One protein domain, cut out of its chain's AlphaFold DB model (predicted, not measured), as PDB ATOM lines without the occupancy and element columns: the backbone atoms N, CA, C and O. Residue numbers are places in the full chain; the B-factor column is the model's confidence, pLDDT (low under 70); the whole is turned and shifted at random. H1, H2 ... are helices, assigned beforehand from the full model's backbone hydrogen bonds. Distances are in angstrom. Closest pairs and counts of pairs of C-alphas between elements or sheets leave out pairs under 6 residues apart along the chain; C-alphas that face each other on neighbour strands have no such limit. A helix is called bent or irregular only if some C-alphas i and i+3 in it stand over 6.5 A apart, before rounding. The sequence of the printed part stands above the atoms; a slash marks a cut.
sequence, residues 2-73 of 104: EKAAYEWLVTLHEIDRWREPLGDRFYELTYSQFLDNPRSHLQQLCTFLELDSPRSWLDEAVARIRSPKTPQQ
ATOM      1  N   GLU A   2       5.536  -4.549 -39.911       81.88
ATOM      2  CA  GLU A   2       5.244  -3.207 -39.367       81.88
ATOM      3  C   GLU A   2       5.391  -3.108 -37.837       81.88
ATOM      4  O   GLU A   2       6.106  -2.242 -37.348       81.88
ATOM      5  N   LYS A   3       4.834  -4.066 -37.079       88.12
ATOM      6  CA  LYS A   3       5.018  -4.143 -35.618       88.12
ATOM      7  C   LYS A   3       6.494  -4.238 -35.196       88.12
ATOM      8  O   LYS A   3       6.896  -3.560 -34.264       88.12
ATOM      9  N   ALA A   4       7.300  -5.030 -35.904       88.12
ATOM     10  CA  ALA A   4       8.725  -5.171 -35.602       88.12
ATOM     11  C   ALA A   4       9.500  -3.877 -35.903       88.12
ATOM     12  O   ALA A   4      10.373  -3.488 -35.135       88.12
ATOM     13  N   ALA A   5       9.150  -3.178 -36.989       90.00
ATOM     14  CA  ALA A   5       9.714  -1.865 -37.293       90.00
ATOM     15  C   ALA A   5       9.331  -0.829 -36.227       90.00
ATOM     16  O   ALA A   5      10.177  -0.054 -35.799       90.00
ATOM     17  N   TYR A   6       8.084  -0.853 -35.751       92.25
ATOM     18  CA  TYR A   6       7.638  -0.002 -34.651       92.25
ATOM     19  C   TYR A   6       8.406  -0.285 -33.353       92.25
ATOM     20  O   TYR A   6       8.931   0.641 -32.744       92.25
ATOM     21  N   GLU A   7       8.531  -1.552 -32.952       94.19
ATOM     22  CA  GLU A   7       9.297  -1.951 -31.761       94.19
ATOM     23  C   GLU A   7      10.764  -1.516 -31.854       94.19
ATOM     24  O   GLU A   7      11.322  -0.993 -30.887       94.19
ATOM     25  N   TRP A   8      11.375  -1.671 -33.030       93.62
ATOM     26  CA  TRP A   8      12.736  -1.212 -33.292       93.62
ATOM     27  C   TRP A   8      12.865   0.311 -33.158       93.62
ATOM     28  O   TRP A   8      13.748   0.787 -32.447       93.62
ATOM     29  N   LEU A   9      11.947   1.072 -33.765       94.56
ATOM     30  CA  LEU A   9      11.915   2.535 -33.674       94.56
ATOM     31  C   LEU A   9      11.744   3.029 -32.237       94.56
ATOM     32  O   LEU A   9      12.471   3.923 -31.808       94.56
ATOM     33  N   VAL A  10      10.807   2.443 -31.488       95.38
ATOM     34  CA  VAL A  10      10.559   2.806 -30.086       95.38
ATOM     35  C   VAL A  10      11.784   2.504 -29.227       95.38
ATOM     36  O   VAL A  10      12.190   3.346 -28.431       95.38
ATOM     37  N   THR A  11      12.411   1.341 -29.421       95.38
ATOM     38  CA  THR A  11      13.620   0.958 -28.680       95.38
ATOM     39  C   THR A  11      14.765   1.933 -28.946       95.38
ATOM     40  O   THR A  11      15.406   2.396 -28.006       95.38
ATOM     41  N   LEU A  12      15.007   2.289 -30.212       95.00
ATOM     42  CA  LEU A  12      16.057   3.243 -30.570       95.00
ATOM     43  C   LEU A  12      15.782   4.648 -30.043       95.00
ATOM     44  O   LEU A  12      16.704   5.308 -29.574       95.00
ATOM     45  N   HIS A  13      14.523   5.085 -30.071       95.19
ATOM     46  CA  HIS A  13      14.153   6.386 -29.531       95.19
ATOM     47  C   HIS A  13      14.394   6.465 -28.020       95.19
ATOM     48  O   HIS A  13      14.916   7.463 -27.528       95.19
ATOM     49  N   GLU A  14      14.073   5.398 -27.287       96.31
ATOM     50  CA  GLU A  14      14.360   5.334 -25.855       96.31
ATOM     51  C   GLU A  14      15.874   5.314 -25.596       96.31
ATOM     52  O   GLU A  14      16.355   6.038 -24.729       96.31
ATOM     53  N   ILE A  15      16.655   4.575 -26.391       94.94
ATOM     54  CA  ILE A  15      18.126   4.607 -26.310       94.94
ATOM     55  C   ILE A  15      18.658   6.032 -26.524       94.94
ATOM     56  O   ILE A  15      19.494   6.495 -25.751       94.94
ATOM     57  N   ASP A  16      18.164   6.750 -27.535       94.81
ATOM     58  CA  ASP A  16      18.596   8.122 -27.814       94.81
ATOM     59  C   ASP A  16      18.243   9.093 -26.690       94.81
ATOM     60  O   ASP A  16      19.058   9.950 -26.348       94.81
ATOM     61  N   ARG A  17      17.080   8.919 -26.058       96.62
ATOM     62  CA  ARG A  17      16.690   9.695 -24.875       96.62
ATOM     63  C   ARG A  17      17.683   9.534 -23.721       96.62
ATOM     64  O   ARG A  17      17.931  10.494 -22.995       96.62
ATOM     65  N   TRP A  18      18.240   8.337 -23.539       96.56
ATOM     66  CA  TRP A  18      19.202   8.049 -22.469       96.56
ATOM     67  C   TRP A  18      20.658   8.313 -22.850       96.56
ATOM     68  O   TRP A  18      21.498   8.403 -21.957       96.56
ATOM     69  N   ARG A  19      20.966   8.480 -24.139       95.38
ATOM     70  CA  ARG A  19      22.334   8.671 -24.631       95.38
ATOM     71  C   ARG A  19      23.037   9.852 -23.967       95.38
ATOM     72  O   ARG A  19      24.125   9.684 -23.428       95.38
ATOM     73  N   GLU A  20      22.417  11.029 -23.989       95.12
ATOM     74  CA  GLU A  20      22.997  12.239 -23.391       95.12
ATOM     75  C   GLU A  20      23.126  12.125 -21.856       95.12
ATOM     76  O   GLU A  20      24.228  12.335 -21.350       95.12
ATOM     77  N   PRO A  21      22.090  11.705 -21.094       97.44
ATOM     78  CA  PRO A  21      22.218  11.472 -19.651       97.44
ATOM     79  C   PRO A  21      23.277  10.436 -19.240       97.44
ATOM     80  O   PRO A  21      23.832  10.507 -18.137       97.44
ATOM     81  N   LEU A  22      23.524   9.426 -20.077       95.88
ATOM     82  CA  LEU A  22      24.539   8.409 -19.809       95.88
ATOM     83  C   LEU A  22      25.950   8.914 -20.122       95.88
ATOM     84  O   LEU A  22      26.869   8.562 -19.377       95.88
ATOM     85  N   GLY A  23      26.110   9.754 -21.150       95.06
ATOM     86  CA  GLY A  23      27.388  10.346 -21.541       95.06
ATOM     87  C   GLY A  23      28.459   9.275 -21.741       95.06
ATOM     88  O   GLY A  23      28.243   8.302 -22.458       95.06
ATOM     89  N   ASP A  24      29.574   9.401 -21.024       95.31
ATOM     90  CA  ASP A  24      30.704   8.464 -21.096       95.31
ATOM     91  C   ASP A  24      30.381   7.049 -20.589       95.31
ATOM     92  O   ASP A  24      31.181   6.139 -20.764       95.31
ATOM     93  N   ARG A  25      29.211   6.830 -19.974       95.50
ATOM     94  CA  ARG A  25      28.716   5.495 -19.586       95.50
ATOM     95  C   ARG A  25      27.899   4.825 -20.689       95.50
ATOM     96  O   ARG A  25      27.259   3.803 -20.443       95.50
ATOM     97  N   PHE A  26      27.882   5.398 -21.887       96.12
ATOM     98  CA  PHE A  26      27.213   4.840 -23.048       96.12
ATOM     99  C   PHE A  26      28.240   4.357 -24.073       96.12
ATOM    100  O   PHE A  26      29.004   5.144 -24.628       96.12
ATOM    101  N   TYR A  27      28.224   3.055 -24.354       95.12
ATOM    102  CA  TYR A  27      29.037   2.446 -25.400       95.12
ATOM    103  C   TYR A  27      28.129   1.932 -26.512       95.12
ATOM    104  O   TYR A  27      27.310   1.038 -26.293       95.12
ATOM    105  N   GLU A  28      28.275   2.494 -27.710       93.81
ATOM    106  CA  GLU A  28      27.529   2.073 -28.892       93.81
ATOM    107  C   GLU A  28      28.418   1.321 -29.865       93.81
ATOM    108  O   GLU A  28      29.537   1.728 -30.171       93.81
ATOM    109  N   LEU A  29      27.869   0.228 -30.380       93.50
ATOM    110  CA  LEU A  29      28.519  -0.622 -31.352       93.50
ATOM    111  C   LEU A  29      27.454  -1.228 -32.256       93.50
ATOM    112  O   LEU A  29      26.544  -1.915 -31.783       93.50
ATOM    113  N   THR A  30      27.555  -0.987 -33.561       89.81
ATOM    114  CA  THR A  30      26.655  -1.624 -34.521       89.81
ATOM    115  C   THR A  30      27.105  -3.052 -34.815       89.81
ATOM    116  O   THR A  30      28.270  -3.422 -34.660       89.81
ATOM    117  N   TYR A  31      26.171  -3.876 -35.290       87.31
ATOM    118  CA  TYR A  31      26.485  -5.244 -35.689       87.31
ATOM    119  C   TYR A  31      27.505  -5.303 -36.840       87.31
ATOM    120  O   TYR A  31      28.377  -6.166 -36.828       87.31
ATOM    121  N   SER A  32      27.434  -4.376 -37.804       85.75
ATOM    122  CA  SER A  32      28.406  -4.293 -38.904       85.75
ATOM    123  C   SER A  32      29.802  -3.944 -38.395       85.75
ATOM    124  O   SER A  32      30.735  -4.693 -38.663       85.75
ATOM    125  N   GLN A  33      29.922  -2.892 -37.577       89.06
ATOM    126  CA  GLN A  33      31.191  -2.508 -36.949       89.06
ATOM    127  C   GLN A  33      31.800  -3.686 -36.187       89.06
ATOM    128  O   GLN A  33      32.961  -4.033 -36.388       89.06
ATOM    129  N   PHE A  34      30.993  -4.358 -35.359       91.94
ATOM    130  CA  PHE A  34      31.451  -5.509 -34.589       91.94
ATOM    131  C   PHE A  34      32.017  -6.626 -35.466       91.94
ATOM    132  O   PHE A  34      33.039  -7.211 -35.124       91.94
ATOM    133  N   LEU A  35      31.367  -6.932 -36.586       90.06
ATOM    134  CA  LEU A  35      31.806  -7.998 -37.480       90.06
ATOM    135  C   LEU A  35      33.058  -7.650 -38.291       90.06
ATOM    136  O   LEU A  35      33.801  -8.567 -38.638       90.06
ATOM    137  N   ASP A  36      33.309  -6.370 -38.566       90.00
ATOM    138  CA  ASP A  36      34.487  -5.934 -39.324       90.00
ATOM    139  C   ASP A  36      35.787  -6.178 -38.543       90.00
ATOM    140  O   ASP A  36      36.800  -6.597 -39.109       90.00
ATOM    141  N   ASN A  37      35.771  -5.952 -37.224       92.75
ATOM    142  CA  ASN A  37      36.912  -6.227 -36.350       92.75
ATOM    143  C   ASN A  37      36.475  -6.679 -34.942       92.75
ATOM    144  O   ASN A  37      36.618  -5.937 -33.959       92.75
ATOM    145  N   PRO A  38      35.982  -7.922 -34.806       94.06
ATOM    146  CA  PRO A  38      35.361  -8.390 -33.570       94.06
ATOM    147  C   PRO A  38      36.330  -8.421 -32.397       94.06
ATOM    148  O   PRO A  38      35.955  -8.104 -31.272       94.06
ATOM    149  N   ARG A  39      37.600  -8.754 -32.650       95.00
ATOM    150  CA  ARG A  39      38.619  -8.790 -31.602       95.00
ATOM    151  C   ARG A  39      38.825  -7.412 -30.983       95.00
ATOM    152  O   ARG A  39      38.794  -7.285 -29.763       95.00
ATOM    153  N   SER A  40      39.047  -6.402 -31.826       95.12
ATOM    154  CA  SER A  40      39.296  -5.036 -31.369       95.12
ATOM    155  C   SER A  40      38.101  -4.501 -30.586       95.12
ATOM    156  O   SER A  40      38.277  -3.937 -29.511       95.12
ATOM    157  N   HIS A  41      36.884  -4.722 -31.084       95.81
ATOM    158  CA  HIS A  41      35.680  -4.232 -30.421       95.81
ATOM    159  C   HIS A  41      35.344  -4.980 -29.128       95.81
ATOM    160  O   HIS A  41      34.919  -4.337 -28.172       95.81
ATOM    161  N   LEU A  42      35.585  -6.295 -29.041       95.81
ATOM    162  CA  LEU A  42      35.477  -7.019 -27.767       95.81
ATOM    163  C   LEU A  42      36.476  -6.489 -26.741       95.81
ATOM    164  O   LEU A  42      36.115  -6.287 -25.588       95.81
ATOM    165  N   GLN A  43      37.716  -6.229 -27.155       96.12
ATOM    166  CA  GLN A  43      38.726  -5.678 -26.259       96.12
ATOM    167  C   GLN A  43      38.352  -4.266 -25.784       96.12
ATOM    168  O   GLN A  43      38.468  -3.975 -24.599       96.12
ATOM    169  N   GLN A  44      37.856  -3.407 -26.680       96.38
ATOM    170  CA  GLN A  44      37.340  -2.079 -26.323       96.38
ATOM    171  C   GLN A  44      36.157  -2.164 -25.353       96.38
ATOM    172  O   GLN A  44      36.123  -1.415 -24.382       96.38
ATOM    173  N   LEU A  45      35.231  -3.103 -25.573       96.12
ATOM    174  CA  LEU A  45      34.097  -3.339 -24.683       96.12
ATOM    175  C   LEU A  45      34.548  -3.828 -23.300       96.12
ATOM    176  O   LEU A  45      34.041  -3.342 -22.294       96.12
ATOM    177  N   CYS A  46      35.513  -4.749 -23.224       96.38
ATOM    178  CA  CYS A  46      36.090  -5.182 -21.950       96.38
ATOM    179  C   CYS A  46      36.744  -4.013 -21.209       96.38
ATOM    180  O   CYS A  46      36.478  -3.836 -20.027       96.38
ATOM    181  N   THR A  47      37.523  -3.177 -21.905       96.62
ATOM    182  CA  THR A  47      38.114  -1.963 -21.321       96.62
ATOM    183  C   THR A  47      37.041  -1.008 -20.802       96.62
ATOM    184  O   THR A  47      37.161  -0.511 -19.690       96.62
ATOM    185  N   PHE A  48      35.983  -0.774 -21.582       97.19
ATOM    186  CA  PHE A  48      34.860   0.077 -21.188       97.19
ATOM    187  C   PHE A  48      34.139  -0.444 -19.933       97.19
ATOM    188  O   PHE A  48      33.712   0.344 -19.096       97.19
ATOM    189  N   LEU A  49      34.024  -1.766 -19.793       96.69
ATOM    190  CA  LEU A  49      33.421  -2.425 -18.631       96.69
ATOM    191  C   LEU A  49      34.407  -2.661 -17.475       96.69
ATOM    192  O   LEU A  49      34.020  -3.282 -16.487       96.69
ATOM    193  N   GLU A  50      35.660  -2.214 -17.603       96.94
ATOM    194  CA  GLU A  50      36.738  -2.453 -16.634       96.94
ATOM    195  C   GLU A  50      36.957  -3.950 -16.327       96.94
ATOM    196  O   GLU A  50      37.228  -4.355 -15.197       96.94
ATOM    197  N   LEU A  51      36.831  -4.794 -17.355       96.38
ATOM    198  CA  LEU A  51      37.018  -6.240 -17.273       96.38
ATOM    199  C   LEU A  51      38.367  -6.664 -17.852       96.38
ATOM    200  O   LEU A  51      38.773  -6.215 -18.927       96.38
ATOM    201  N   ASP A  52      39.007  -7.633 -17.198       95.06
ATOM    202  CA  ASP A  52      40.149  -8.330 -17.778       95.06
ATOM    203  C   ASP A  52      39.732  -9.073 -19.053       95.06
ATOM    204  O   ASP A  52      38.735  -9.799 -19.087       95.06
ATOM    205  N   SER A  53      40.545  -8.955 -20.102       93.38
ATOM    206  CA  SER A  53      40.329  -9.646 -21.374       93.38
ATOM    207  C   SER A  53      41.514 -10.563 -21.715       93.38
ATOM    208  O   SER A  53      42.337 -10.215 -22.575       93.38
ATOM    209  N   PRO A  54      41.659 -11.732 -21.051       95.75
ATOM    210  CA  PRO A  54      42.719 -12.680 -21.363       95.75
ATOM    211  C   PRO A  54      42.710 -13.045 -22.845       95.75
ATOM    212  O   PRO A  54      41.656 -13.289 -23.439       95.75
ATOM    213  N   ARG A  55      43.902 -13.133 -23.442       95.31
ATOM    214  CA  ARG A  55      44.051 -13.432 -24.872       95.31
ATOM    215  C   ARG A  55      43.317 -14.709 -25.285       95.31
ATOM    216  O   ARG A  55      42.655 -14.705 -26.313       95.31
ATOM    217  N   SER A  56      43.404 -15.762 -24.473       96.50
ATOM    218  CA  SER A  56      42.738 -17.045 -24.725       96.50
ATOM    219  C   SER A  56      41.216 -16.917 -24.794       96.50
ATOM    220  O   SER A  56      40.598 -17.486 -25.689       96.50
ATOM    221  N   TRP A  57      40.617 -16.135 -23.892       96.25
ATOM    222  CA  TRP A  57      39.176 -15.892 -23.893       96.25
ATOM    223  C   TRP A  57      38.743 -15.071 -25.110       96.25
ATOM    224  O   TRP A  57      37.765 -15.421 -25.764       96.25
ATOM    225  N   LEU A  58      39.496 -14.020 -25.464       95.62
ATOM    226  CA  LEU A  58      39.219 -13.227 -26.667       95.62
ATOM    227  C   LEU A  58      39.304 -14.080 -27.936       95.62
ATOM    228  O   LEU A  58      38.442 -13.970 -28.805       95.62
ATOM    229  N   ASP A  59      40.322 -14.938 -28.040       95.75
ATOM    230  CA  ASP A  59      40.501 -15.849 -29.173       95.75
ATOM    231  C   ASP A  59      39.296 -16.800 -29.302       95.75
ATOM    232  O   ASP A  59      38.742 -16.961 -30.392       95.75
ATOM    233  N   GLU A  60      38.837 -17.372 -28.185       96.12
ATOM    234  CA  GLU A  60      37.664 -18.247 -28.148       96.12
ATOM    235  C   GLU A  60      36.363 -17.504 -28.489       96.12
ATOM    236  O   GLU A  60      35.551 -17.994 -29.277       96.12
ATOM    237  N   ALA A  61      36.158 -16.313 -27.923       95.12
ATOM    238  CA  ALA A  61      34.974 -15.499 -28.167       95.12
ATOM    239  C   ALA A  61      34.867 -15.110 -29.646       95.12
ATOM    240  O   ALA A  61      33.805 -15.274 -30.249       95.12
ATOM    241  N   VAL A  62      35.975 -14.673 -30.254       94.94
ATOM    242  CA  VAL A  62      36.025 -14.327 -31.680       94.94
ATOM    243  C   VAL A  62      35.745 -15.546 -32.558       94.94
ATOM    244  O   VAL A  62      34.978 -15.437 -33.511       94.94
ATOM    245  N   ALA A  63      36.282 -16.723 -32.219       94.44
ATOM    246  CA  ALA A  63      36.058 -17.949 -32.990       94.44
ATOM    247  C   ALA A  63      34.582 -18.400 -33.025       94.44
ATOM    248  O   ALA A  63      34.174 -19.129 -33.930       94.44
ATOM    249  N   ARG A  64      33.763 -17.974 -32.053       93.56
ATOM    250  CA  ARG A  64      32.319 -18.271 -32.005       93.56
ATOM    251  C   ARG A  64      31.481 -17.342 -32.886       93.56
ATOM    252  O   ARG A  64      30.322 -17.661 -33.163       93.56
ATOM    253  N   ILE A  65      32.036 -16.213 -33.322       91.12
ATOM    254  CA  ILE A  65      31.336 -15.248 -34.167       91.12
ATOM    255  C   ILE A  65      31.258 -15.818 -35.578       91.12
ATOM    256  O   ILE A  65      32.263 -16.087 -36.231       91.12
ATOM    257  N   ARG A  66      30.031 -16.033 -36.049       84.88
ATOM    258  CA  ARG A  66      29.771 -16.549 -37.392       84.88
ATOM    259  C   ARG A  66      29.614 -15.391 -38.361       84.88
ATOM    260  O   ARG A  66      28.995 -14.386 -38.014       84.88
ATOM    261  N   SER A  67      30.102 -15.577 -39.586       73.56
ATOM    262  CA  SER A  67      29.840 -14.640 -40.673       73.56
ATOM    263  C   SER A  67      28.330 -14.429 -40.828       73.56
ATOM    264  O   SER A  67      27.558 -15.392 -40.714       73.56
ATOM    265  N   PRO A  68      27.893 -13.188 -41.087       72.88
ATOM    266  CA  PRO A  68      26.486 -12.901 -41.284       72.88
ATOM    267  C   PRO A  68      25.965 -13.701 -42.478       72.88
ATOM    268  O   PRO A  68      26.657 -13.890 -43.481       72.88
ATOM    269  N   LYS A  69      24.716 -14.164 -42.388       72.25
ATOM    270  CA  LYS A  69      24.002 -14.613 -43.588       72.25
ATOM    271  C   LYS A  69      23.803 -13.391 -44.480       72.25
ATOM    272  O   LYS A  69      23.446 -12.331 -43.967       72.25
ATOM    273  N   THR A  70      24.038 -13.542 -45.782       63.38
ATOM    274  CA  THR A  70      23.873 -12.466 -46.765       63.38
ATOM    275  C   THR A  70      22.530 -11.769 -46.542       63.38
ATOM    276  O   THR A  70      21.505 -12.460 -46.526       63.38
ATOM    277  N   PRO A  71      22.508 -10.444 -46.316       64.94
ATOM    278  CA  PRO A  71      21.263  -9.745 -46.053       64.94
ATOM    279  C   PRO A  71      20.359  -9.873 -47.280       64.94
ATOM    280  O   PRO A  71      20.738  -9.506 -48.391       64.94
ATOM    281  N   GLN A  72      19.165 -10.431 -47.082       63.16
ATOM    282  CA  GLN A  72      18.111 -10.351 -48.086       63.16
ATOM    283  C   GLN A  72      17.668  -8.892 -48.182       63.16
ATOM    284  O   GLN A  72      17.448  -8.249 -47.153       63.16
ATOM    285  N   GLN A  73      17.538  -8.373 -49.405       66.75
ATOM    286  CA  GLN A  73      16.871  -7.094 -49.628       66.75
ATOM    287  C   GLN A  73      15.459  -7.182 -49.047       66.75
ATOM    288  O   GLN A  73      14.636  -7.994 -49.472       66.75
TER     289      GLN A  73
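This is residues 2 to 73 of the 104 residues of the protein "Sulfotransferase" of Oxynema sp. AP17 (UniProt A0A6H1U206). The model is a flat, open zigzag of helices: a long, kinked helix, H1, makes one side, and the short helix H2 with H3 and H4 makes a loose cluster on the other. The first part of H1, residues 2 to 14, sticks out free; residues 26 to 30 fold back from its end to H2, and an unnamed tail, residues 64 to 73, runs from H4 back toward the side where H1 begins. The printed part has 72 residues with four named helices, in the order H1, H2, H3, H4, and no named strand; the class is all helix. The whole is loose, with a radius of gyration of the C-alphas of 15.3 A and spans of 42 by 36 by 15 A.

H1, the longest helix, holds residues 2 to 25 and measures 31.9 A from C-alpha 2 at (5.244, -3.207, -39.367) to C-alpha 25 at (28.716, 5.495, -19.586). It has a kink of 67 degrees near residue 19, and it is irregular, with C-alphas 21 and 24 lying 9.1 A apart. H2 is residues 31 to 36, 8.8 A long. H3 is residues 38 to 48, 15.0 A long. H4 is residues 55 to 63, 12.3 A long, ending with C-alpha 63 at (36.058, -17.949, -32.990).

H1 touches no helix. H1 and H3 are only just apart, their closest C-alphas being 8.3 A from each other. H1 is also apart from H2 and from H4. H2 and H3 are close but not clearly touching; their closest C-alphas, those of Phe 34 and His 41, are 6.1 A apart. They run opposite ways at a steep tilt of 63 degrees. H3 and H4 touch, with the C-alphas of Arg 39 and Val 62 the closest at 6.1 A. They run opposite ways at a steep tilt of 51 degrees. H2 and H4 are apart. In H2, H3 and H4 every O i to N i+4 pair is within hydrogen-bond range; in H1 16 of 20 are.

The two C-alphas farthest apart, those of Glu 2 and Arg 55, are 42.7 A from each other, while the first and last printed C-alphas, those of Glu 2 and Gln 73, are 16.0 A apart. Without the free residues 2 to 14, the body spans 39 by 35 by 12 A. The printed part has no cut. The links H1 to H2 and H2 to H3 are tight, and H3 to H4 is a short link. The mean pLDDT of the printed part is 91.4; residues 70 to 73 are under 70.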